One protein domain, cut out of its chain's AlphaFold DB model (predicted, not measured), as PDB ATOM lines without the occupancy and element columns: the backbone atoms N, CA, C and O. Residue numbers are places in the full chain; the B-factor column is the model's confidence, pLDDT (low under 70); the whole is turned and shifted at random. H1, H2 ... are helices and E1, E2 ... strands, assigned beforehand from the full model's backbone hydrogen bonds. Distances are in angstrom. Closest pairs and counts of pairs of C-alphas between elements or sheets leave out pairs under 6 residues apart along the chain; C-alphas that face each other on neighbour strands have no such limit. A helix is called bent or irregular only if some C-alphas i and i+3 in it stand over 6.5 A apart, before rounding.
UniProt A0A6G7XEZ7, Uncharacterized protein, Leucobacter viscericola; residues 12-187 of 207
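What this domain is: This is residues 12 to 187 of the 207 residues of an uncharacterized protein of Leucobacter viscericola (UniProt A0A6G7XEZ7). One twisted sheet of six strands forms a wall, with two helices over one of its faces: the long H2 over E3 and E7, and the shorter H3 over E6 and E5. H2 runs on past the sheet with its first residues, and H4 packs there on residues 19 to 23, with H1 and E2 also at that end. The printed part has 176 residues, in the order H1 H2 E1 E2 E3 H3 E4 E5 E6 E7 H4, and its class is mixed, helices and strands. The sheet runs E1 E3 E7 E6 E5 E4, all antiparallel. The whole is compact, with a radius of gyration of the C-alphas of 17.4 A and spans of 51 by 37 by 35 A.

Where its parts are: Find C-alpha 12 at (-27.369, -21.386, 6.855), where H1, residues 12 to 15, begins. From C-alpha 19 at (-16.433, -23.606, 14.934) H2 runs 37.3 A through residues 19 to 44. Next come E1, residues 49 to 51, E2, residues 76 to 78, and E3, residues 80 to 85, 17.2 A long. H3, residues 94 to 106, is 19.1 A long and irregular: C-alphas 96 and 99 are 7.1 A apart. Then read E4, residues 111 to 117, 20.5 A; E5, residues 123 to 131, 24.2 A; E6, residues 137 to 143, 19.1 A; and E7, residues 148 to 153, 16.6 A. H4, residues 162 to 170, ends at C-alpha 170, (-14.865, -18.793, 28.232).

How they stand to each other: Start at the sheet, where E4 E5 E6 E7 make a meander, each strand the antiparallel neighbour of the one before. Look for N 127 and O 114 at 2.8 A between E5 and E4, N 140 and O 128 at 2.8 A between E6 and E5, N 139 and O 151 at 2.8 A between E7 and E6, N 150 and O 83 at 2.8 A between E3 and E7, and N 50 and O 84 at 2.7 A between E1 and E3. H2 is on the sheet at a height of 8.8 A. H3 is on the same face at 9.3 A. H2 touches H3 with residues 40 to 44 alone, at a steep tilt of 57 degrees, opposite ways; the closest C-alphas, of Ile 44 and Pro 99, are 5.2 A apart. H4, not on the sheet, touches H2, the closest C-alphas being those of Phe 23 and Leu 165, 6.5 A apart. H1 is close to H2 but not clearly touching, with C-alphas 14 and 22 at 7.2 A. E2 pairs with no named strand and runs on into E3 at 17 degrees. Each O i to N i+4 pair is within hydrogen-bond range in H2 and H4, but 6 of 9 are in H3; H1 is too short for such a pair.

The domain as a whole: The C-alphas of Ser 18 and Asp 120 are the two farthest apart, 54.8 A. The printed part has no cut. The link E1 to E2, 24 residues, is long. The mean pLDDT of the printed part is 94.5, and no printed residue is under 70.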
ATOM      1  N   GLY A  12     -28.051 -20.416   7.723       95.94
ATOM      2  CA  GLY A  12     -27.369 -21.386   6.855       95.94
ATOM      3  C   GLY A  12     -25.961 -20.965   6.412       95.94
ATOM      4  O   GLY A  12     -25.128 -21.825   6.148       95.94
ATOM      5  N   GLU A  13     -25.667 -19.660   6.344       96.75
ATOM      6  CA  GLU A  13     -24.290 -19.189   6.119       96.75
ATOM      7  C   GLU A  13     -23.408 -19.478   7.334       96.75
ATOM      8  O   GLU A  13     -22.270 -19.897   7.160       96.75
ATOM      9  N   VAL A  14     -23.937 -19.299   8.549       96.94
ATOM     10  CA  VAL A  14     -23.199 -19.563   9.792       96.94
ATOM     11  C   VAL A  14     -23.065 -21.059  10.079       96.94
ATOM     12  O   VAL A  14     -22.001 -21.501  10.490       96.94
ATOM     13  N   GLU A  15     -24.096 -21.856   9.804       95.69
ATOM     14  CA  GLU A  15     -24.074 -23.320   9.947       95.69
ATOM     15  C   GLU A  15     -23.010 -23.970   9.040       95.69
ATOM     16  O   GLU A  15     -22.417 -24.988   9.389       95.69
ATOM     17  N   ALA A  16     -22.715 -23.360   7.889       96.88
ATOM     18  CA  ALA A  16     -21.656 -23.820   6.992       96.88
ATOM     19  C   ALA A  16     -20.233 -23.472   7.475       96.88
ATOM     20  O   ALA A  16     -19.266 -24.013   6.933       96.88
ATOM     21  N   MET A  17     -20.091 -22.579   8.462       98.12
ATOM     22  CA  MET A  17     -18.801 -22.193   9.037       98.12
ATOM     23  C   MET A  17     -18.328 -23.237  10.044       98.12
ATOM     24  O   MET A  17     -19.094 -23.756  10.858       98.12
ATOM     25  N   SER A  18     -17.023 -23.480  10.063       98.12
ATOM     26  CA  SER A  18     -16.383 -24.213  11.148       98.12
ATOM     27  C   SER A  18     -16.533 -23.474  12.486       98.12
ATOM     28  O   SER A  18     -16.717 -22.258  12.543       98.12
ATOM     29  N   MET A  19     -16.399 -24.208  13.595       97.94
ATOM     30  CA  MET A  19     -16.433 -23.606  14.934       97.94
ATOM     31  C   MET A  19     -15.314 -22.570  15.141       97.94
ATOM     32  O   MET A  19     -15.519 -21.600  15.860       97.94
ATOM     33  N   GLU A  20     -14.156 -22.750  14.498       98.38
ATOM     34  CA  GLU A  20     -13.047 -21.786  14.531       98.38
ATOM     35  C   GLU A  20     -13.436 -20.465  13.856       98.38
ATOM     36  O   GLU A  20     -13.272 -19.400  14.441       98.38
ATOM     37  N   GLU A  21     -14.063 -20.523  12.681       98.56
ATOM     38  CA  GLU A  21     -14.531 -19.319  11.986       98.56
ATOM     39  C   GLU A  21     -15.655 -18.606  12.762       98.56
ATOM     40  O   GLU A  21     -15.683 -17.375  12.822       98.56
ATOM     41  N   GLN A  22     -16.575 -19.353  13.385       98.44
ATOM     42  CA  GLN A  22     -17.617 -18.770  14.246       98.44
ATOM     43  C   GLN A  22     -17.023 -18.126  15.508       98.44
ATOM     44  O   GLN A  22     -17.484 -17.063  15.932       98.44
ATOM     45  N   PHE A  23     -15.993 -18.746  16.089       98.31
ATOM     46  CA  PHE A  23     -15.238 -18.218  17.222       98.31
ATOM     47  C   PHE A  23     -14.520 -16.914  16.864       98.31
ATOM     48  O   PHE A  23     -14.663 -15.923  17.581       98.31
ATOM     49  N   ASP A  24     -13.813 -16.876  15.736       98.38
ATOM     50  CA  ASP A  24     -13.113 -15.674  15.281       98.38
ATOM     51  C   ASP A  24     -14.100 -14.530  15.004       98.38
ATOM     52  O   ASP A  24     -13.861 -13.382  15.389       98.38
ATOM     53  N   LEU A  25     -15.259 -14.841  14.412       97.81
ATOM     54  CA  LEU A  25     -16.313 -13.857  14.178       97.81
ATOM     55  C   LEU A  25     -16.909 -13.320  15.490       97.81
ATOM     56  O   LEU A  25     -17.167 -12.119  15.605       97.81
ATOM     57  N   ALA A  26     -17.092 -14.182  16.494       98.12
ATOM     58  CA  ALA A  26     -17.485 -13.762  17.837       98.12
ATOM     59  C   ALA A  26     -16.442 -12.808  18.448       98.12
ATOM     60  O   ALA A  26     -16.813 -11.785  19.023       98.12
ATOM     61  N   GLY A  27     -15.151 -13.070  18.225       98.12
ATOM     62  CA  GLY A  27     -14.056 -12.194  18.641       98.12
ATOM     63  C   GLY A  27     -14.099 -10.810  18.003       98.12
ATOM     64  O   GLY A  27     -13.957  -9.808  18.703       98.12
ATOM     65  N   VAL A  28     -14.376 -10.724  16.699       97.81
ATOM     66  CA  VAL A  28     -14.564  -9.434  16.006       97.81
ATOM     67  C   VAL A  28     -15.715  -8.639  16.632       97.81
ATOM     68  O   VAL A  28     -15.562  -7.454  16.936       97.81
ATOM     69  N   ARG A  29     -16.853  -9.299  16.878       97.50
ATOM     70  CA  ARG A  29     -18.054  -8.685  17.476       97.50
ATOM     71  C   ARG A  29     -17.810  -8.231  18.917       97.50
ATOM     72  O   ARG A  29     -18.269  -7.157  19.314       97.50
ATOM     73  N   TYR A  30     -17.067  -9.018  19.688       97.69
ATOM     74  CA  TYR A  30     -16.648  -8.666  21.039       97.69
ATOM     75  C   TYR A  30     -15.722  -7.445  21.046       97.69
ATOM     76  O   TYR A  30     -15.982  -6.476  21.760       97.69
ATOM     77  N   THR A  31     -14.664  -7.457  20.229       97.31
ATOM     78  CA  THR A  31     -13.702  -6.350  20.155       97.31
ATOM     79  C   THR A  31     -14.395  -5.053  19.762       97.31
ATOM     80  O   THR A  31     -14.171  -4.026  20.399       97.31
ATOM     81  N   ARG A  32     -15.320  -5.104  18.795       97.44
ATOM     82  CA  ARG A  32     -16.104  -3.931  18.408       97.44
ATOM     83  C   ARG A  32     -16.946  -3.371  19.561       97.44
ATOM     84  O   ARG A  32     -16.982  -2.158  19.765       97.44
ATOM     85  N   MET A  33     -17.578  -4.240  20.352       97.31
ATOM     86  CA  MET A  33     -18.289  -3.822  21.565       97.31
ATOM     87  C   MET A  33     -17.343  -3.126  22.554       97.31
ATOM     88  O   MET A  33     -17.689  -2.082  23.104       97.31
ATOM     89  N   MET A  34     -16.142  -3.674  22.762       96.62
ATOM     90  CA  MET A  34     -15.152  -3.089  23.673       96.62
ATOM     91  C   MET A  34     -14.648  -1.727  23.199       96.62
ATOM     92  O   MET A  34     -14.487  -0.828  24.023       96.62
ATOM     93  N   GLU A  35     -14.457  -1.530  21.894       97.00
ATOM     94  CA  GLU A  35     -14.134  -0.216  21.324       97.00
ATOM     95  C   GLU A  35     -15.223   0.815  21.634       97.00
ATOM     96  O   GLU A  35     -14.915   1.916  22.089       97.00
ATOM     97  N   LEU A  36     -16.498   0.451  21.445       97.62
ATOM     98  CA  LEU A  36     -17.636   1.330  21.726       97.62
ATOM     99  C   LEU A  36     -17.725   1.703  23.206       97.62
ATOM    100  O   LEU A  36     -17.916   2.876  23.530       97.62
ATOM    101  N   VAL A  37     -17.555   0.734  24.108       96.50
ATOM    102  CA  VAL A  37     -17.513   0.995  25.555       96.50
ATOM    103  C   VAL A  37     -16.355   1.925  25.888       96.50
ATOM    104  O   VAL A  37     -16.561   2.930  26.558       96.50
ATOM    105  N   THR A  38     -15.155   1.627  25.388       95.81
ATOM    106  CA  THR A  38     -13.935   2.407  25.645       95.81
ATOM    107  C   THR A  38     -14.091   3.853  25.200       95.81
ATOM    108  O   THR A  38     -13.763   4.784  25.942       95.81
ATOM    109  N   GLU A  39     -14.606   4.049  23.988       96.50
ATOM    110  CA  GLU A  39     -14.850   5.372  23.440       96.50
ATOM    111  C   GLU A  39     -15.898   6.117  24.272       96.50
ATOM    112  O   GLU A  39     -15.660   7.249  24.686       96.50
ATOM    113  N   THR A  40     -17.013   5.459  24.594       96.88
ATOM    114  CA  THR A  40     -18.096   6.053  25.386       96.88
ATOM    115  C   THR A  40     -17.613   6.448  26.783       96.88
ATOM    116  O   THR A  40     -17.854   7.573  27.219       96.88
ATOM    117  N   GLN A  41     -16.865   5.575  27.465       96.50
ATOM    118  CA  GLN A  41     -16.258   5.872  28.764       96.50
ATOM    119  C   GLN A  41     -15.370   7.118  28.683       96.50
ATOM    120  O   GLN A  41     -15.551   8.055  29.454       96.50
ATOM    121  N   SER A  42     -14.468   7.157  27.697       95.00
ATOM    122  CA  SER A  42     -13.490   8.241  27.529       95.00
ATOM    123  C   SER A  42     -14.124   9.604  27.236       95.00
ATOM    124  O   SER A  42     -13.497  10.632  27.474       95.00
ATOM    125  N   GLN A  43     -15.344   9.624  26.696       96.19
ATOM    126  CA  GLN A  43     -16.070  10.854  26.367       96.19
ATOM    127  C   GLN A  43     -16.976  11.337  27.505       96.19
ATOM    128  O   GLN A  43     -17.299  12.522  27.568       96.19
ATOM    129  N   ILE A  44     -17.393  10.434  28.395       95.12
ATOM    130  CA  ILE A  44     -18.350  10.735  29.462       95.12
ATOM    131  C   ILE A  44     -17.650  10.998  30.795       95.12
ATOM    132  O   ILE A  44     -18.046  11.921  31.508       95.12
ATOM    133  N   TYR A  45     -16.642  10.198  31.152       94.81
ATOM    134  CA  TYR A  45     -16.009  10.273  32.467       94.81
ATOM    135  C   TYR A  45     -14.581   9.712  32.471       94.81
ATOM    136  O   TYR A  45     -14.338   8.555  32.125       94.81
ATOM    137  N   ASP A  46     -13.636  10.539  32.921       90.88
ATOM    138  CA  ASP A  46     -12.200  10.245  32.987       90.88
ATOM    139  C   ASP A  46     -11.759   9.574  34.302       90.88
ATOM    140  O   ASP A  46     -10.601   9.174  34.440       90.88
ATOM    141  N   GLY A  47     -12.673   9.435  35.266       92.00
ATOM    142  CA  GLY A  47     -12.412   8.795  36.550       92.00
ATOM    143  C   GLY A  47     -12.561   7.266  36.541       92.00
ATOM    144  O   GLY A  47     -12.628   6.633  35.484       92.00
ATOM    145  N   PRO A  48     -12.582   6.638  37.732       93.25
ATOM    146  CA  PRO A  48     -12.621   5.188  37.863       93.25
ATOM    147  C   PRO A  48     -13.984   4.598  37.485       93.25
ATOM    148  O   PRO A  48     -15.034   5.109  37.870       93.25
ATOM    149  N   TRP A  49     -13.938   3.455  36.811       94.88
ATOM    150  CA  TRP A  49     -15.088   2.668  36.382       94.88
ATOM    151  C   TRP A  49     -15.112   1.309  37.063       94.88
ATOM    152  O   TRP A  49     -14.078   0.659  37.207       94.88
ATOM    153  N   VAL A  50     -16.296   0.833  37.411       93.12
ATOM    154  CA  VAL A  50     -16.525  -0.465  38.034       93.12
ATOM    155  C   VAL A  50     -17.059  -1.456  37.003       93.12
ATOM    156  O   VAL A  50     -17.923  -1.150  36.176       93.12
ATOM    157  N   TRP A  51     -16.528  -2.678  37.045       90.25
ATOM    158  CA  TRP A  51     -17.013  -3.774  36.213       90.25
ATOM    159  C   TRP A  51     -18.236  -4.419  36.852       90.25
ATOM    160  O   TRP A  51     -18.121  -5.047  37.903       90.25
ATOM    161  N   LEU A  52     -19.387  -4.338  36.185       87.25
ATOM    162  CA  LEU A  52     -20.563  -5.138  36.551       87.25
ATOM    163  C   LEU A  52     -20.613  -6.480  35.798       87.25
ATOM    164  O   LEU A  52     -21.344  -7.386  36.182       87.25
ATOM    165  N   GLY A  53     -19.775  -6.635  34.771       83.19
ATOM    166  CA  GLY A  53     -19.544  -7.885  34.053       83.19
ATOM    167  C   GLY A  53     -18.330  -7.787  33.127       83.19
ATOM    168  O   GLY A  53     -17.893  -6.694  32.763       83.19
ATOM    169  N   ALA A  54     -17.763  -8.931  32.737       83.56
ATOM    170  CA  ALA A  54     -16.621  -8.977  31.815       83.56
ATOM    171  C   ALA A  54     -17.009  -8.777  30.335       83.56
ATOM    172  O   ALA A  54     -16.143  -8.512  29.506       83.56
ATOM    173  N   GLY A  55     -18.294  -8.940  29.999       85.75
ATOM    174  CA  GLY A  55     -18.826  -8.831  28.636       85.75
ATOM    175  C   GLY A  55     -18.415  -9.941  27.664       85.75
ATOM    176  O   GLY A  55     -18.758  -9.870  26.495       85.75
ATOM    177  N   LEU A  56     -17.668 -10.950  28.127       87.69
ATOM    178  CA  LEU A  56     -17.244 -12.114  27.332       87.69
ATOM    179  C   LEU A  56     -18.239 -13.274  27.370       87.69
ATOM    180  O   LEU A  56     -18.188 -14.157  26.518       87.69
ATOM    181  N   GLY A  57     -19.117 -13.284  28.376       84.50
ATOM    182  CA  GLY A  57     -20.207 -14.243  28.456       84.50
ATOM    183  C   GLY A  57     -21.181 -13.980  27.321       84.50
ATOM    184  O   GLY A  57     -21.815 -12.928  27.287       84.50
ATOM    185  N   LEU A  58     -21.275 -14.935  26.403       91.94
ATOM    186  CA  LEU A  58     -22.346 -14.957  25.425       91.94
ATOM    187  C   LEU A  58     -23.668 -15.149  26.165       91.94
ATOM    188  O   LEU A  58     -23.750 -15.949  27.096       91.94
ATOM    189  N   SER A  59     -24.686 -14.408  25.743       94.19
ATOM    190  CA  SER A  59     -26.063 -14.591  26.194       94.19
ATOM    191  C   SER A  59     -26.903 -15.129  25.044       94.19
ATOM    192  O   SER A  59     -26.655 -14.799  23.888       94.19
ATOM    193  N   SER A  60     -27.902 -15.955  25.348       94.19
ATOM    194  CA  SER A  60     -28.787 -16.552  24.340       94.19
ATOM    195  C   SER A  60     -29.532 -15.477  23.541       94.19
ATOM    196  O   SER A  60     -30.249 -14.666  24.123       94.19
ATOM    197  N   GLY A  61     -29.495 -15.545  22.208       93.81
ATOM    198  CA  GLY A  61     -30.192 -14.593  21.330       93.81
ATOM    199  C   GLY A  61     -31.711 -14.527  21.536       93.81
ATOM    200  O   GLY A  61     -32.306 -13.476  21.314       93.81
ATOM    201  N   LEU A  62     -32.339 -15.591  22.054       93.62
ATOM    202  CA  LEU A  62     -33.767 -15.590  22.411       93.62
ATOM    203  C   LEU A  62     -34.123 -14.556  23.497       93.62
ATOM    204  O   LEU A  62     -35.264 -14.110  23.559       93.62
ATOM    205  N   THR A  63     -33.175 -14.200  24.368       92.94
ATOM    206  CA  THR A  63     -33.390 -13.262  25.484       92.94
ATOM    207  C   THR A  63     -32.827 -11.870  25.204       92.94
ATOM    208  O   THR A  63     -32.721 -11.059  26.124       92.94
ATOM    209  N   ALA A  64     -32.432 -11.596  23.959       91.62
ATOM    210  CA  ALA A  64     -31.987 -10.275  23.545       91.62
ATOM    211  C   ALA A  64     -33.137  -9.257  23.573       91.62
ATOM    212  O   ALA A  64     -34.309  -9.627  23.637       91.62
ATOM    213  N   MET A  65     -32.793  -7.971  23.485       85.19
ATOM    214  CA  MET A  65     -33.783  -6.889  23.397       85.19
ATOM    215  C   MET A  65     -34.652  -7.016  22.145       85.19
ATOM    216  O   MET A  65     -35.869  -6.905  22.241       85.19
ATOM    217  N   ASP A  66     -34.019  -7.340  21.014       87.44
ATOM    218  CA  ASP A  66     -34.667  -7.540  19.719       87.44
ATOM    219  C   ASP A  66     -34.266  -8.909  19.132       87.44
ATOM    220  O   ASP A  66     -33.344  -8.998  18.313       87.44
ATOM    221  N   PRO A  67     -34.902 -10.016  19.567       90.38
ATOM    222  CA  PRO A  67     -34.604 -11.343  19.043       90.38
ATOM    223  C   PRO A  67     -34.928 -11.447  17.550       90.38
ATOM    224  O   PRO A  67     -36.000 -11.043  17.097       90.38
ATOM    225  N   VAL A  68     -34.023 -12.052  16.782       93.12
ATOM    226  CA  VAL A  68     -34.251 -12.322  15.355       93.12
ATOM    227  C   VAL A  68     -35.263 -13.464  15.204       93.12
ATOM    228  O   VAL A  68     -35.253 -14.430  15.966       93.12
ATOM    229  N   GLU A  69     -36.143 -13.385  14.205       93.81
ATOM    230  CA  GLU A  69     -37.097 -14.460  13.910       93.81
ATOM    231  C   GLU A  69     -36.368 -15.800  13.682       93.81
ATOM    232  O   GLU A  69     -35.477 -15.905  12.841       93.81
ATOM    233  N   GLY A  70     -36.746 -16.836  14.440       93.56
ATOM    234  CA  GLY A  70     -36.080 -18.146  14.422       93.56
ATOM    235  C   GLY A  70     -34.933 -18.304  15.431       93.56
ATOM    236  O   GLY A  70     -34.362 -19.393  15.528       93.56
ATOM    237  N   ALA A  71     -34.619 -17.258  16.202       95.00
ATOM    238  CA  ALA A  71     -33.711 -17.336  17.340       95.00
ATOM    239  C   ALA A  71     -34.249 -18.269  18.423       95.00
ATOM    240  O   ALA A  71     -35.418 -18.240  18.804       95.00
ATOM    241  N   THR A  72     -33.354 -19.102  18.932       95.06
ATOM    242  CA  THR A  72     -33.567 -20.017  20.047       95.06
ATOM    243  C   THR A  72     -32.403 -19.883  21.022       95.06
ATOM    244  O   THR A  72     -31.385 -19.254  20.725       95.06
ATOM    245  N   VAL A  73     -32.520 -20.548  22.169       94.56
ATOM    246  CA  VAL A  73     -31.435 -20.651  23.155       94.56
ATOM    247  C   VAL A  73     -30.208 -21.430  22.662       94.56
ATOM    248  O   VAL A  73     -29.206 -21.476  23.366       94.56
ATOM    249  N   HIS A  74     -30.280 -22.067  21.487       96.00
ATOM    250  CA  HIS A  74     -29.225 -22.945  20.973       96.00
ATOM    251  C   HIS A  74     -28.503 -22.396  19.746       96.00
ATOM    252  O   HIS A  74     -27.336 -22.711  19.557       96.00
ATOM    253  N   ASN A  75     -29.173 -21.595  18.919       96.38
ATOM    254  CA  ASN A  75     -28.675 -21.222  17.592       96.38
ATOM    255  C   ASN A  75     -28.356 -19.727  17.455       96.38
ATOM    256  O   ASN A  75     -28.145 -19.229  16.353       96.38
ATOM    257  N   SER A  76     -28.375 -18.971  18.551       97.56
ATOM    258  CA  SER A  76     -28.172 -17.527  18.497       97.56
ATOM    259  C   SER A  76     -27.589 -16.977  19.785       97.56
ATOM    260  O   SER A  76     -27.810 -17.530  20.866       97.56
ATOM    261  N   TYR A  77     -26.875 -15.861  19.674       97.69
ATOM    262  CA  TYR A  77     -26.269 -15.181  20.806       97.69
ATOM    263  C   TYR A  77     -26.269 -13.665  20.655       97.69
ATOM    264  O   TYR A  77     -26.456 -13.135  19.563       97.69
ATOM    265  N   TYR A  78     -25.997 -12.969  21.748       97.38
ATOM    266  CA  TYR A  78     -25.594 -11.569  21.749       97.38
ATOM    267  C   TYR A  78     -24.541 -11.334  22.837       97.38
ATOM    268  O   TYR A  78     -24.365 -12.151  23.747       97.38
ATOM    269  N   TYR A  79     -23.847 -10.206  22.732       97.25
ATOM    270  CA  TYR A  79     -22.975  -9.680  23.768       97.25
ATOM    271  C   TYR A  79     -23.631  -8.504  24.473       97.25
ATOM    272  O   TYR A  79     -24.301  -7.679  23.850       97.25
ATOM    273  N   ASN A  80     -23.371  -8.383  25.766       95.44
ATOM    274  CA  ASN A  80     -23.672  -7.180  26.511       95.44
ATOM    275  C   ASN A  80     -22.597  -6.909  27.553       95.44
ATOM    276  O   ASN A  80     -21.930  -7.816  28.053       95.44
ATOM    277  N   ILE A  81     -22.453  -5.643  27.909       94.38
ATOM    278  CA  ILE A  81     -21.554  -5.225  28.968       94.38
ATOM    279  C   ILE A  81     -22.068  -3.962  29.629       94.38
ATOM    280  O   ILE A  81     -22.528  -3.041  28.960       94.38
ATOM    281  N   THR A  82     -21.911  -3.920  30.947       94.25
ATOM    282  CA  THR A  82     -22.223  -2.751  31.760       94.25
ATOM    283  C   THR A  82     -20.973  -2.289  32.501       94.25
ATOM    284  O   THR A  82     -20.228  -3.083  33.098       94.25
ATOM    285  N   ARG A  83     -20.747  -0.979  32.470       95.00
ATOM    286  CA  ARG A  83     -19.733  -0.270  33.249       95.00
ATOM    287  C   ARG A  83     -20.430   0.776  34.098       95.00
ATOM    288  O   ARG A  83     -21.176   1.583  33.556       95.00
ATOM    289  N   SER A  84     -20.176   0.764  35.399       95.81
ATOM    290  CA  SER A  84     -20.739   1.751  36.321       95.81
ATOM    291  C   SER A  84     -19.671   2.699  36.849       95.81
ATOM    292  O   SER A  84     -18.480   2.393  36.813       95.81
ATOM    293  N   PHE A  85     -20.087   3.868  37.315       96.06
ATOM    294  CA  PHE A  85     -19.231   4.848  37.975       96.06
ATOM    295  C   PHE A  85     -20.079   5.787  38.837       96.06
ATOM    296  O   PHE A  85     -21.278   5.941  38.605       96.06
ATOM    297  N   ASP A  86     -19.444   6.434  39.810       95.25
ATOM    298  CA  ASP A  86     -20.095   7.368  40.730       95.25
ATOM    299  C   ASP A  86     -19.445   8.754  40.573       95.25
ATOM    300  O   ASP A  86     -18.415   9.029  41.204       95.25
ATOM    301  N   PRO A  87     -19.965   9.629  39.688       94.50
ATOM    302  CA  PRO A  87     -19.358  10.934  39.482       94.50
ATOM    303  C   PRO A  87     -19.539  11.840  40.716       94.50
ATOM    304  O   PRO A  87     -20.585  11.817  41.373       94.50
ATOM    305  N   PRO A  88     -18.553  12.693  41.052       92.12
ATOM    306  CA  PRO A  88     -18.688  13.621  42.170       92.12
ATOM    307  C   PRO A  88     -19.876  14.574  41.988       92.12
ATOM    308  O   PRO A  88     -19.976  15.272  40.982       92.12
ATOM    309  N   GLY A  89     -20.757  14.640  42.989       92.00
ATOM    310  CA  GLY A  89     -21.932  15.519  42.953       92.00
ATOM    311  C   GLY A  89     -23.079  15.015  42.071       92.00
ATOM    312  O   GLY A  89     -24.001  15.780  41.808       92.00
ATOM    313  N   ALA A  90     -23.038  13.750  41.640       94.50
ATOM    314  CA  ALA A  90     -24.104  13.097  40.894       94.50
ATOM    315  C   ALA A  90     -25.456  13.175  41.618       94.50
ATOM    316  O   ALA A  90     -25.564  12.850  42.802       94.50
ATOM    317  N   THR A  91     -26.501  13.579  40.894       94.69
ATOM    318  CA  THR A  91     -27.877  13.655  41.422       94.69
ATOM    319  C   THR A  91     -28.905  12.939  40.546       94.69
ATOM    320  O   THR A  91     -30.085  12.894  40.892       94.69
ATOM    321  N   GLY A  92     -28.479  12.393  39.406       94.94
ATOM    322  CA  GLY A  92     -29.353  11.830  38.381       94.94
ATOM    323  C   GLY A  92     -30.180  12.887  37.651       94.94
ATOM    324  O   GLY A  92     -31.255  12.567  37.137       94.94
ATOM    325  N   ALA A  93     -29.739  14.149  37.650       95.88
ATOM    326  CA  ALA A  93     -30.433  15.248  36.994       95.88
ATOM    327  C   ALA A  93     -30.408  15.082  35.469       95.88
ATOM    328  O   ALA A  93     -29.574  14.384  34.906       95.88
ATOM    329  N   GLU A  94     -31.317  15.755  34.768       96.19
ATOM    330  CA  GLU A  94     -31.345  15.719  33.298       96.19
ATOM    331  C   GLU A  94     -30.045  16.248  32.677       96.19
ATOM    332  O   GLU A  94     -29.540  15.665  31.726       96.19
ATOM    333  N   ALA A  95     -29.448  17.279  33.286       96.12
ATOM    334  CA  ALA A  95     -28.155  17.819  32.872       96.12
ATOM    335  C   ALA A  95     -27.012  16.789  32.947       96.12
ATOM    336  O   ALA A  95     -26.010  16.947  32.255       96.12
ATOM    337  N   ASP A  96     -27.163  15.720  33.733       97.00
ATOM    338  CA  ASP A  96     -26.151  14.669  33.828       97.00
ATOM    339  C   ASP A  96     -26.111  13.780  32.570       97.00
ATOM    340  O   ASP A  96     -25.134  13.058  32.383       97.00
ATOM    341  N   LEU A  97     -27.116  13.869  31.680       97.50
ATOM    342  CA  LEU A  97     -27.127  13.236  30.350       97.50
ATOM    343  C   LEU A  97     -26.278  13.980  29.307       97.50
ATOM    344  O   LEU A  97     -25.944  13.406  28.269       97.50
ATOM    345  N   GLU A  98     -25.921  15.244  29.557       96.44
ATOM    346  CA  GLU A  98     -25.254  16.118  28.582       96.44
ATOM    347  C   GLU A  98     -23.948  15.558  27.991       96.44
ATOM    348  O   GLU A  98     -23.751  15.703  26.781       96.44
ATOM    349  N   PRO A  99     -23.046  14.913  28.764       96.44
ATOM    350  CA  PRO A  99     -21.825  14.344  28.196       96.44
ATOM    351  C   PRO A  99     -22.122  13.299  27.112       96.44
ATOM    352  O   PRO A  99     -21.583  13.376  26.005       96.44
ATOM    353  N   ALA A 100     -23.048  12.376  27.387       97.69
ATOM    354  CA  ALA A 100     -23.457  11.355  26.431       97.69
ATOM    355  C   ALA A 100     -24.224  11.956  25.246       97.69
ATOM    356  O   ALA A 100     -23.981  11.571  24.106       97.69
ATOM    357  N   ALA A 101     -25.092  12.945  25.488       98.00
ATOM    358  CA  ALA A 101     -25.835  13.627  24.428       98.00
ATOM    359  C   ALA A 101     -24.900  14.294  23.411       98.00
ATOM    360  O   ALA A 101     -25.069  14.118  22.204       98.00
ATOM    361  N   LYS A 102     -23.865  15.000  23.884       97.88
ATOM    362  CA  LYS A 102     -22.845  15.611  23.018       97.88
ATOM    363  C   LYS A 102     -22.056  14.565  22.242       97.88
ATOM    364  O   LYS A 102     -21.840  14.734  21.042       97.88
ATOM    365  N   PHE A 103     -21.647  13.490  22.911       97.75
ATOM    366  CA  PHE A 103     -20.918  12.404  22.272       97.75
ATOM    367  C   PHE A 103     -21.755  11.725  21.177       97.75
ATOM    368  O   PHE A 103     -21.320  11.677  20.026       97.75
ATOM    369  N   PHE A 104     -22.976  11.286  21.481       97.75
ATOM    370  CA  PHE A 104     -23.849  10.627  20.504       97.75
ATOM    371  C   PHE A 104     -24.187  11.551  19.326       97.75
ATOM    372  O   PHE A 104     -24.137  11.121  18.173       97.75
ATOM    373  N   ALA A 105     -24.420  12.844  19.585       97.19
ATOM    374  CA  ALA A 105     -24.626  13.834  18.531       97.19
ATOM    375  C   ALA A 105     -23.392  13.993  17.625       97.19
ATOM    376  O   ALA A 105     -23.532  14.062  16.405       97.19
ATOM    377  N   SER A 106     -22.178  13.996  18.192       97.25
ATOM    378  CA  SER A 106     -20.928  14.063  17.412       97.25
ATOM    379  C   SER A 106     -20.710  12.845  16.510       97.25
ATOM    380  O   SER A 106     -20.046  12.948  15.478       97.25
ATOM    381  N   LYS A 107     -21.302  11.701  16.875       97.25
ATOM    382  CA  LYS A 107     -21.320  10.475  16.075       97.25
ATOM    383  C   LYS A 107     -22.441  10.442  15.038       97.25
ATOM    384  O   LYS A 107     -22.461   9.543  14.203       97.25
ATOM    385  N   GLY A 108     -23.364  11.401  15.085       96.56
ATOM    386  CA  GLY A 108     -24.554  11.418  14.237       96.56
ATOM    387  C   GLY A 108     -25.555  10.307  14.566       96.56
ATOM    388  O   GLY A 108     -26.410  10.001  13.735       96.56
ATOM    389  N   TRP A 109     -25.459   9.689  15.747       96.56
ATOM    390  CA  TRP A 109     -26.384   8.636  16.155       96.56
ATOM    391  C   TRP A 109     -27.745   9.224  16.514       96.56
ATOM    392  O   TRP A 109     -27.840  10.271  17.157       96.56
ATOM    393  N   GLN A 110     -28.810   8.535  16.107       92.69
ATOM    394  CA  GLN A 110     -30.157   8.874  16.552       92.69
ATOM    395  C   GLN A 110     -30.314   8.462  18.012       92.69
ATOM    396  O   GLN A 110     -29.935   7.351  18.386       92.69
ATOM    397  N   THR A 111     -30.867   9.361  18.823       96.38
ATOM    398  CA  THR A 111     -30.999   9.148  20.264       96.38
ATOM    399  C   THR A 111     -32.446   9.173  20.717       96.38
ATOM    400  O   THR A 111     -33.214  10.036  20.295       96.38
ATOM    401  N   GLU A 112     -32.780   8.306  21.661       96.94
ATOM    402  CA  GLU A 112     -34.038   8.311  22.398       96.94
ATOM    403  C   GLU A 112     -33.763   8.586  23.879       96.94
ATOM    404  O   GLU A 112     -32.778   8.097  24.436       96.94
ATOM    405  N   GLN A 113     -34.631   9.370  24.520       97.19
ATOM    406  CA  GLN A 113     -34.582   9.595  25.960       97.19
ATOM    407  C   GLN A 113     -35.792   8.971  26.647       97.19
ATOM    408  O   GLN A 113     -36.929   9.155  26.213       97.19
ATOM    409  N   SER A 114     -35.548   8.298  27.768       96.69
ATOM    410  CA  SER A 114     -36.588   7.757  28.643       96.69
ATOM    411  C   SER A 114     -36.309   8.088  30.106       96.69
ATOM    412  O   SER A 114     -35.188   8.402  30.507       96.69
ATOM    413  N   LYS A 115     -37.355   8.030  30.930       97.31
ATOM    414  CA  LYS A 115     -37.266   8.196  32.382       97.31
ATOM    415  C   LYS A 115     -38.122   7.158  33.090       97.31
ATOM    416  O   LYS A 115     -39.097   6.664  32.522       97.31
ATOM    417  N   SER A 116     -37.776   6.852  34.333       96.12
ATOM    418  CA  SER A 116     -38.629   6.060  35.223       96.12
ATOM    419  C   SER A 116     -38.838   6.788  36.537       96.12
ATOM    420  O   SER A 116     -37.979   7.550  36.984       96.12
ATOM    421  N   GLU A 117     -40.006   6.565  37.121       96.94
ATOM    422  CA  GLU A 117     -40.483   7.211  38.338       96.94
ATOM    423  C   GLU A 117     -40.825   6.132  39.375       96.94
ATOM    424  O   GLU A 117     -41.121   4.994  39.005       96.94
ATOM    425  N   ASP A 118     -40.717   6.458  40.662       95.25
ATOM    426  CA  ASP A 118     -41.229   5.617  41.747       95.25
ATOM    427  C   ASP A 118     -42.749   5.793  41.938       95.25
ATOM    428  O   ASP A 118     -43.413   6.506  41.182       95.25
ATOM    429  N   GLU A 119     -43.314   5.118  42.944       95.75
ATOM    430  CA  GLU A 119     -44.753   5.164  43.252       95.75
ATOM    431  C   GLU A 119     -45.255   6.578  43.601       95.75
ATOM    432  O   GLU A 119     -46.432   6.874  43.394       95.75
ATOM    433  N   ASP A 120     -44.365   7.463  44.063       95.50
ATOM    434  CA  ASP A 120     -44.664   8.853  44.421       95.50
ATOM    435  C   ASP A 120     -44.458   9.829  43.240       95.50
ATOM    436  O   ASP A 120     -44.605  11.047  43.391       95.50
ATOM    437  N   GLY A 121     -44.114   9.320  42.051       94.31
ATOM    438  CA  GLY A 121     -43.866  10.119  40.847       94.31
ATOM    439  C   GLY A 121     -42.495  10.803  40.825       94.31
ATOM    440  O   GLY A 121     -42.255  11.701  40.012       94.31
ATOM    441  N   LYS A 122     -41.569  10.420  41.711       94.62
ATOM    442  CA  LYS A 122     -40.210  10.962  41.719       94.62
ATOM    443  C   LYS A 122     -39.353  10.203  40.714       94.62
ATOM    444  O   LYS A 122     -39.283   8.979  40.724       94.62
ATOM    445  N   ILE A 123     -38.638  10.943  39.870       95.81
ATOM    446  CA  ILE A 123     -37.740  10.349  38.874       95.81
ATOM    447  C   ILE A 123     -36.587   9.625  39.579       95.81
ATOM    448  O   ILE A 123     -35.821  10.240  40.322       95.81
ATOM    449  N   THR A 124     -36.457   8.328  39.309       96.44
ATOM    450  CA  THR A 124     -35.419   7.450  39.868       96.44
ATOM    451  C   THR A 124     -34.269   7.225  38.894       96.44
ATOM    452  O   THR A 124     -33.120   7.106  39.324       96.44
ATOM    453  N   ARG A 125     -34.555   7.229  37.586       96.88
ATOM    454  CA  ARG A 125     -33.551   7.113  36.521       96.88
ATOM    455  C   ARG A 125     -33.942   7.894  35.272       96.88
ATOM    456  O   ARG A 125     -35.129   8.043  34.966       96.88
ATOM    457  N   ARG A 126     -32.933   8.317  34.519       98.19
ATOM    458  CA  ARG A 126     -33.050   8.789  33.138       98.19
ATOM    459  C   ARG A 126     -32.072   8.019  32.268       98.19
ATOM    460  O   ARG A 126     -30.985   7.672  32.719       98.19
ATOM    461  N   GLU A 127     -32.464   7.772  31.034       98.00
ATOM    462  CA  GLU A 127     -31.697   6.985  30.079       98.00
ATOM    463  C   GLU A 127     -31.611   7.760  28.766       98.00
ATOM    464  O   GLU A 127     -32.614   8.291  28.286       98.00
ATOM    465  N   LEU A 128     -30.417   7.802  28.185       98.38
ATOM    466  CA  LEU A 128     -30.184   8.214  26.810       98.38
ATOM    467  C   LEU A 128     -29.699   6.991  26.037       98.38
ATOM    468  O   LEU A 128     -28.678   6.398  26.381       98.38
ATOM    469  N   ARG A 129     -30.435   6.610  24.999       97.56
ATOM    470  CA  ARG A 129     -30.182   5.409  24.204       97.56
ATOM    471  C   ARG A 129     -29.846   5.803  22.780       97.56
ATOM    472  O   ARG A 129     -30.496   6.684  22.227       97.56
ATOM    473  N   ALA A 130     -28.870   5.138  22.187       97.50
ATOM    474  CA  ALA A 130     -28.517   5.275  20.784       97.50
ATOM    475  C   ALA A 130     -28.329   3.897  20.146       97.50
ATOM    476  O   ALA A 130     -27.987   2.932  20.832       97.50
ATOM    477  N   VAL A 131     -28.523   3.831  18.830       95.44
ATOM    478  CA  VAL A 131     -28.142   2.679  18.007       95.44
ATOM    479  C   VAL A 131     -27.075   3.141  17.022       95.44
ATOM    480  O   VAL A 131     -27.245   4.160  16.347       95.44
ATOM    481  N   THR A 132     -25.954   2.429  16.981       95.69
ATOM    482  CA  THR A 132     -24.850   2.703  16.061       95.69
ATOM    483  C   THR A 132     -25.207   2.260  14.639       95.69
ATOM    484  O   THR A 132     -26.132   1.478  14.426       95.69
ATOM    485  N   GLU A 133     -24.459   2.733  13.641       93.19
ATOM    486  CA  GLU A 133     -24.664   2.329  12.238       93.19
ATOM    487  C   GLU A 133     -24.516   0.810  12.032       93.19
ATOM    488  O   GLU A 133     -25.228   0.217  11.227       93.19
ATOM    489  N   ASP A 134     -23.633   0.174  12.805       93.06
ATOM    490  CA  ASP A 134     -23.386  -1.270  12.822       93.06
ATOM    491  C   ASP A 134     -24.285  -2.048  13.805       93.06
ATOM    492  O   ASP A 134     -24.040  -3.223  14.073       93.06
ATOM    493  N   GLY A 135     -25.346  -1.417  14.323       92.50
ATOM    494  CA  GLY A 135     -26.425  -2.098  15.045       92.50
ATOM    495  C   GLY A 135     -26.143  -2.426  16.513       92.50
ATOM    496  O   GLY A 135     -26.843  -3.258  17.089       92.50
ATOM    497  N   TYR A 136     -25.145  -1.798  17.137       96.75
ATOM    498  CA  TYR A 136     -24.946  -1.873  18.584       96.75
ATOM    499  C   TYR A 136     -25.823  -0.844  19.291       96.75
ATOM    500  O   TYR A 136     -25.959   0.294  18.846       96.75
ATOM    501  N   HIS A 137     -26.374  -1.219  20.435       96.38
ATOM    502  CA  HIS A 137     -27.112  -0.313  21.300       96.38
ATOM    503  C   HIS A 137     -26.162   0.221  22.370       96.38
ATOM    504  O   HIS A 137     -25.532  -0.561  23.078       96.38
ATOM    505  N   VAL A 138     -26.078   1.544  22.502       98.00
ATOM    506  CA  VAL A 138     -25.286   2.221  23.537       98.00
ATOM    507  C   VAL A 138     -26.238   3.004  24.423       98.00
ATOM    508  O   VAL A 138     -26.945   3.899  23.952       98.00
ATOM    509  N   TRP A 139     -26.309   2.637  25.696       97.19
ATOM    510  CA  TRP A 139     -27.201   3.248  26.672       97.19
ATOM    511  C   TRP A 139     -26.382   3.926  27.753       97.19
ATOM    512  O   TRP A 139     -25.436   3.357  28.293       97.19
ATOM    513  N   TYR A 140     -26.777   5.146  28.084       98.31
ATOM    514  CA  TYR A 140     -26.242   5.881  29.210       98.31
ATOM    515  C   TYR A 140     -27.353   6.148  30.215       98.31
ATOM    516  O   TYR A 140     -28.358   6.783  29.888       98.31
ATOM    517  N   THR A 141     -27.172   5.647  31.432       98.19
ATOM    518  CA  THR A 141     -28.163   5.723  32.505       98.19
ATOM    519  C   THR A 141     -27.638   6.600  33.628       98.19
ATOM    520  O   THR A 141     -26.587   6.306  34.197       98.19
ATOM    521  N   VAL A 142     -28.400   7.631  34.000       98.12
ATOM    522  CA  VAL A 142     -28.149   8.445  35.197       98.12
ATOM    523  C   VAL A 142     -29.230   8.183  36.242       98.12
ATOM    524  O   VAL A 142     -30.423   8.175  35.934       98.12
ATOM    525  N   GLN A 143     -28.825   7.940  37.487       97.56
ATOM    526  CA  GLN A 143     -29.720   7.509  38.563       97.56
ATOM    527  C   GLN A 143     -29.702   8.493  39.730       97.56
ATOM    528  O   GLN A 143     -28.670   9.075  40.064       97.56
ATOM    529  N   ALA A 144     -30.843   8.645  40.399       95.50
ATOM    530  CA  ALA A 144     -30.996   9.578  41.516       95.50
ATOM    531  C   ALA A 144     -30.126   9.235  42.744       95.50
ATOM    532  O   ALA A 144     -29.926  10.077  43.616       95.50
ATOM    533  N   ASN A 145     -29.621   8.000  42.830       94.19
ATOM    534  CA  ASN A 145     -28.700   7.551  43.878       94.19
ATOM    535  C   ASN A 145     -27.229   7.927  43.607       94.19
ATOM    536  O   ASN A 145     -26.380   7.636  44.445       94.19
ATOM    537  N   GLY A 146     -26.934   8.553  42.463       95.19
ATOM    538  CA  GLY A 146     -25.592   8.987  42.083       95.19
ATOM    539  C   GLY A 146     -24.752   7.949  41.332       95.19
ATOM    540  O   GLY A 146     -23.656   8.291  40.903       95.19
ATOM    541  N   GLN A 147     -25.255   6.728  41.120       95.81
ATOM    542  CA  GLN A 147     -24.566   5.699  40.336       95.81
ATOM    543  C   GLN A 147     -24.989   5.763  38.870       95.81
ATOM    544  O   GLN A 147     -26.167   5.577  38.558       95.81
ATOM    545  N   TYR A 148     -24.054   5.977  37.951       97.50
ATOM    546  CA  TYR A 148     -24.327   6.043  36.511       97.50
ATOM    547  C   TYR A 148     -23.746   4.838  35.786       97.50
ATOM    548  O   TYR A 148     -22.748   4.268  36.223       97.50
ATOM    549  N   ASN A 149     -24.369   4.464  34.668       97.06
ATOM    550  CA  ASN A 149     -23.990   3.291  33.890       97.06
ATOM    551  C   ASN A 149     -23.842   3.620  32.407       97.06
ATOM    552  O   ASN A 149     -24.610   4.406  31.851       97.06
ATOM    553  N   VAL A 150     -22.883   2.954  31.773       97.44
ATOM    554  CA  VAL A 150     -22.820   2.756  30.327       97.44
ATOM    555  C   VAL A 150     -23.083   1.282  30.059       97.44
ATOM    556  O   VAL A 150     -22.340   0.423  30.542       97.44
ATOM    557  N   ASP A 151     -24.110   1.003  29.268       96.38
ATOM    558  CA  ASP A 151     -24.431  -0.329  28.782       96.38
ATOM    559  C   ASP A 151     -24.226  -0.371  27.270       96.38
ATOM    560  O   ASP A 151     -24.722   0.489  26.542       96.38
ATOM    561  N   VAL A 152     -23.508  -1.379  26.785       97.00
ATOM    562  CA  VAL A 152     -23.399  -1.648  25.349       97.00
ATOM    563  C   VAL A 152     -23.897  -3.051  25.084       97.00
ATOM    564  O   VAL A 152     -23.458  -4.003  25.727       97.00
ATOM    565  N   TRP A 153     -24.814  -3.166  24.131       96.44
ATOM    566  CA  TRP A 153     -25.392  -4.425  23.685       96.44
ATOM    567  C   TRP A 153     -25.124  -4.571  22.198       96.44
ATOM    568  O   TRP A 153     -25.342  -3.635  21.428       96.44
ATOM    569  N   SER A 154     -24.656  -5.738  21.779       96.81
ATOM    570  CA  SER A 154     -24.674  -6.070  20.364       96.81
ATOM    571  C   SER A 154     -26.097  -6.377  19.910       96.81
ATOM    572  O   SER A 154     -26.977  -6.681  20.718       96.81
ATOM    573  N   GLY A 155     -26.294  -6.391  18.596       95.25
ATOM    574  CA  GLY A 155     -27.422  -7.104  18.020       95.25
ATOM    575  C   GLY A 155     -27.316  -8.623  18.228       95.25
ATOM    576  O   GLY A 155     -26.349  -9.132  18.807       95.25
ATOM    577  N   VAL A 156     -28.321  -9.352  17.750       96.75
ATOM    578  CA  VAL A 156     -28.346 -10.818  17.805       96.75
ATOM    579  C   VAL A 156     -27.595 -11.390  16.619       96.75
ATOM    580  O   VAL A 156     -27.752 -10.933  15.489       96.75
ATOM    581  N   TYR A 157     -26.817 -12.429  16.880       97.44
ATOM    582  CA  TYR A 157     -26.016 -13.132  15.900       97.44
ATOM    583  C   TYR A 157     -26.360 -14.614  15.851       97.44
ATOM    584  O   TYR A 157     -26.627 -15.232  16.884       97.44
ATOM    585  N   TRP A 158     -26.312 -15.200  14.657       97.94
ATOM    586  CA  TRP A 158     -26.438 -16.649  14.514       97.94
ATOM    587  C   TRP A 158     -25.179 -17.370  15.015       97.94
ATOM    588  O   TRP A 158     -24.064 -16.845  14.931       97.94
ATOM    589  N   CYS A 159     -25.367 -18.593  15.507       97.19
ATOM    590  CA  CYS A 159     -24.323 -19.593  15.748       97.19
ATOM    591  C   CYS A 159     -24.906 -20.992  15.531       97.19
ATOM    592  O   CYS A 159     -26.108 -21.179  15.689       97.19
ATOM    593  N   ASP A 160     -24.070 -21.964  15.180       95.00
ATOM    594  CA  ASP A 160     -24.498 -23.363  15.035       95.00
ATOM    595  C   ASP A 160     -24.845 -23.987  16.399       95.00
ATOM    596  O   ASP A 160     -25.915 -24.562  16.592       95.00
ATOM    597  N   ASP A 161     -23.965 -23.787  17.385       96.19
ATOM    598  CA  ASP A 161     -24.129 -24.285  18.751       96.19
ATOM    599  C   ASP A 161     -23.660 -23.228  19.760       96.19
ATOM    600  O   ASP A 161     -22.462 -23.035  19.990       96.19
ATOM    601  N   TYR A 162     -24.627 -22.545  20.374       95.88
ATOM    602  CA  TYR A 162     -24.419 -21.509  21.385       95.88
ATOM    603  C   TYR A 162     -23.606 -22.009  22.582       95.88
ATOM    604  O   TYR A 162     -22.701 -21.313  23.052       95.88
ATOM    605  N   ALA A 163     -23.916 -23.206  23.087       95.00
ATOM    606  CA  ALA A 163     -23.264 -23.736  24.279       95.00
ATOM    607  C   ALA A 163     -21.799 -24.051  23.974       95.00
ATOM    608  O   ALA A 163     -20.901 -23.636  24.706       95.00
ATOM    609  N   LYS A 164     -21.548 -24.704  22.836       95.75
ATOM    610  CA  LYS A 164     -20.192 -25.014  22.391       95.75
ATOM    611  C   LYS A 164     -19.387 -23.755  22.080       95.75
ATOM    612  O   LYS A 164     -18.243 -23.673  22.513       95.75
ATOM    613  N   LEU A 165     -19.961 -22.765  21.392       97.19
ATOM    614  CA  LEU A 165     -19.284 -21.493  21.124       97.19
ATOM    615  C   LEU A 165     -18.917 -20.773  22.432       97.19
ATOM    616  O   LEU A 165     -17.786 -20.313  22.588       97.19
ATOM    617  N   THR A 166     -19.832 -20.743  23.403       95.06
ATOM    618  CA  THR A 166     -19.577 -20.169  24.736       95.06
ATOM    619  C   THR A 166     -18.432 -20.883  25.448       95.06
ATOM    620  O   THR A 166     -17.533 -20.228  25.976       95.06
ATOM    621  N   ASP A 167     -18.415 -22.215  25.413       94.56
ATOM    622  CA  ASP A 167     -17.342 -23.027  25.987       94.56
ATOM    623  C   ASP A 167     -15.990 -22.782  25.302       94.56
ATOM    624  O   ASP A 167     -14.945 -22.797  25.958       94.56
ATOM    625  N   GLU A 168     -15.982 -22.590  23.979       95.62
ATOM    626  CA  GLU A 168     -14.768 -22.245  23.239       95.62
ATOM    627  C   GLU A 168     -14.213 -20.880  23.655       95.62
ATOM    628  O   GLU A 168     -12.999 -20.753  23.776       95.62
ATOM    629  N   VAL A 169     -15.066 -19.895  23.948       95.44
ATOM    630  CA  VAL A 169     -14.640 -18.567  24.419       95.44
ATOM    631  C   VAL A 169     -14.186 -18.605  25.879       95.44
ATOM    632  O   VAL A 169     -13.047 -18.267  26.196       95.44
ATOM    633  N   ILE A 170     -15.059 -19.021  26.794       93.69
ATOM    634  CA  ILE A 170     -14.865 -18.793  28.232       93.69
ATOM    635  C   ILE A 170     -13.709 -19.617  28.799       93.69
ATOM    636  O   ILE A 170     -12.895 -19.103  29.568       93.69
ATOM    637  N   TYR A 171     -13.590 -20.883  28.402       93.69
ATOM    638  CA  TYR A 171     -12.623 -21.791  29.021       93.69
ATOM    639  C   TYR A 171     -11.183 -21.596  28.556       93.69
ATOM    640  O   TYR A 171     -10.273 -22.175  29.152       93.69
ATOM    641  N   ARG A 172     -10.947 -20.769  27.534       95.50
ATOM    642  CA  ARG A 172      -9.598 -20.383  27.088       95.50
ATOM    643  C   ARG A 172      -9.022 -19.208  27.881       95.50
ATOM    644  O   ARG A 172      -7.834 -18.917  27.787       95.50
ATOM    645  N   ILE A 173      -9.840 -18.554  28.706       93.31
ATOM    646  CA  ILE A 173      -9.428 -17.433  29.554       93.31
ATOM    647  C   ILE A 173      -9.197 -17.947  30.976       93.31
ATOM    648  O   ILE A 173     -10.126 -18.506  31.548       93.31
ATOM    649  N   PRO A 174      -8.023 -17.748  31.596       91.75
ATOM    650  CA  PRO A 174      -7.796 -18.141  32.988       91.75
ATOM    651  C   PRO A 174      -8.846 -17.556  33.950       91.75
ATOM    652  O   PRO A 174      -9.195 -16.378  33.848       91.75
ATOM    653  N   LYS A 175      -9.370 -18.374  34.878       88.62
ATOM    654  CA  LYS A 175     -10.523 -18.024  35.737       88.62
ATOM    655  C   LYS A 175     -10.265 -16.771  36.583       88.62
ATOM    656  O   LYS A 175     -11.177 -16.011  36.880       88.62
ATOM    657  N   GLU A 176      -9.009 -16.538  36.930       88.25
ATOM    658  CA  GLU A 176      -8.516 -15.449  37.778       88.25
ATOM    659  C   GLU A 176      -8.516 -14.104  37.040       88.25
ATOM    660  O   GLU A 176      -8.427 -13.054  37.673       88.25
ATOM    661  N   LYS A 177      -8.626 -14.117  35.702       88.81
ATOM    662  CA  LYS A 177      -8.776 -12.893  34.907       88.81
ATOM    663  C   LYS A 177     -10.173 -12.290  35.007       88.81
ATOM    664  O   LYS A 177     -10.313 -11.105  34.720       88.81
ATOM    665  N   PHE A 178     -11.187 -13.068  35.391       86.00
ATOM    666  CA  PHE A 178     -12.547 -12.566  35.573       86.00
ATOM    667  C   PHE A 178     -12.657 -11.874  36.938       86.00
ATOM    668  O   PHE A 178     -12.605 -12.555  37.964       86.00
ATOM    669  N   PRO A 179     -12.795 -10.536  36.990       77.00
ATOM    670  CA  PRO A 179     -12.942  -9.855  38.266       77.00
ATOM    671  C   PRO A 179     -14.304 -10.185  38.889       77.00
ATOM    672  O   PRO A 179     -15.293 -10.296  38.152       77.00
ATOM    673  N   PRO A 180     -14.399 -10.284  40.225       79.69
ATOM    674  CA  PRO A 180     -15.689 -10.282  40.893       79.69
ATOM    675  C   PRO A 180     -16.468  -9.006  40.521       79.69
ATOM    676  O   PRO A 180     -15.889  -7.909  40.552       79.69
ATOM    677  N   PRO A 181     -17.754  -9.112  40.138       78.06
ATOM    678  CA  PRO A 181     -18.571  -7.945  39.823       78.06
ATOM    679  C   PRO A 181     -18.598  -6.948  40.984       78.06
ATOM    680  O   PRO A 181     -18.790  -7.334  42.134       78.06
ATOM    681  N   GLY A 182     -18.421  -5.662  40.689       79.56
ATOM    682  CA  GLY A 182     -18.468  -4.594  41.691       79.56
ATOM    683  C   GLY A 182     -17.167  -4.353  42.467       79.56
ATOM    684  O   GLY A 182     -17.049  -3.322  43.120       79.56
ATOM    685  N   GLU A 183     -16.179  -5.249  42.388       77.88
ATOM    686  CA  GLU A 183     -14.967  -5.158  43.222       77.88
ATOM    687  C   GLU A 183     -13.780  -4.489  42.517       77.88
ATOM    688  O   GLU A 183     -12.894  -3.936  43.171       77.88
ATOM    689  N   LYS A 184     -13.745  -4.518  41.180       77.94
ATOM    690  CA  LYS A 184     -12.625  -3.978  40.402       77.94
ATOM    691  C   LYS A 184     -12.936  -2.587  39.855       77.94
ATOM    692  O   LYS A 184     -13.809  -2.437  38.999       77.94
ATOM    693  N   GLN A 185     -12.157  -1.602  40.305       84.25
ATOM    694  CA  GLN A 185     -12.044  -0.299  39.652       84.25
ATOM    695  C   GLN A 185     -11.057  -0.376  38.487       84.25
ATOM    696  O   GLN A 185     -10.019  -1.029  38.580       84.25
ATOM    697  N   THR A 186     -11.389   0.303  37.400       83.56
ATOM    698  CA  THR A 186     -10.643   0.318  36.143       83.56
ATOM    699  C   THR A 186     -10.636   1.705  35.533       83.56
ATOM    700  O   THR A 186     -11.439   2.562  35.898       83.56
ATOM    701  N   VAL A 187      -9.722   1.918  34.596       87.88
ATOM    702  CA  VAL A 187      -9.722   3.097  33.726       87.88
ATOM    703  C   VAL A 187     -10.514   2.805  32.444       87.88
ATOM    704  O   VAL A 187     -10.727   1.629  32.118       87.88
TER     705      VAL A 187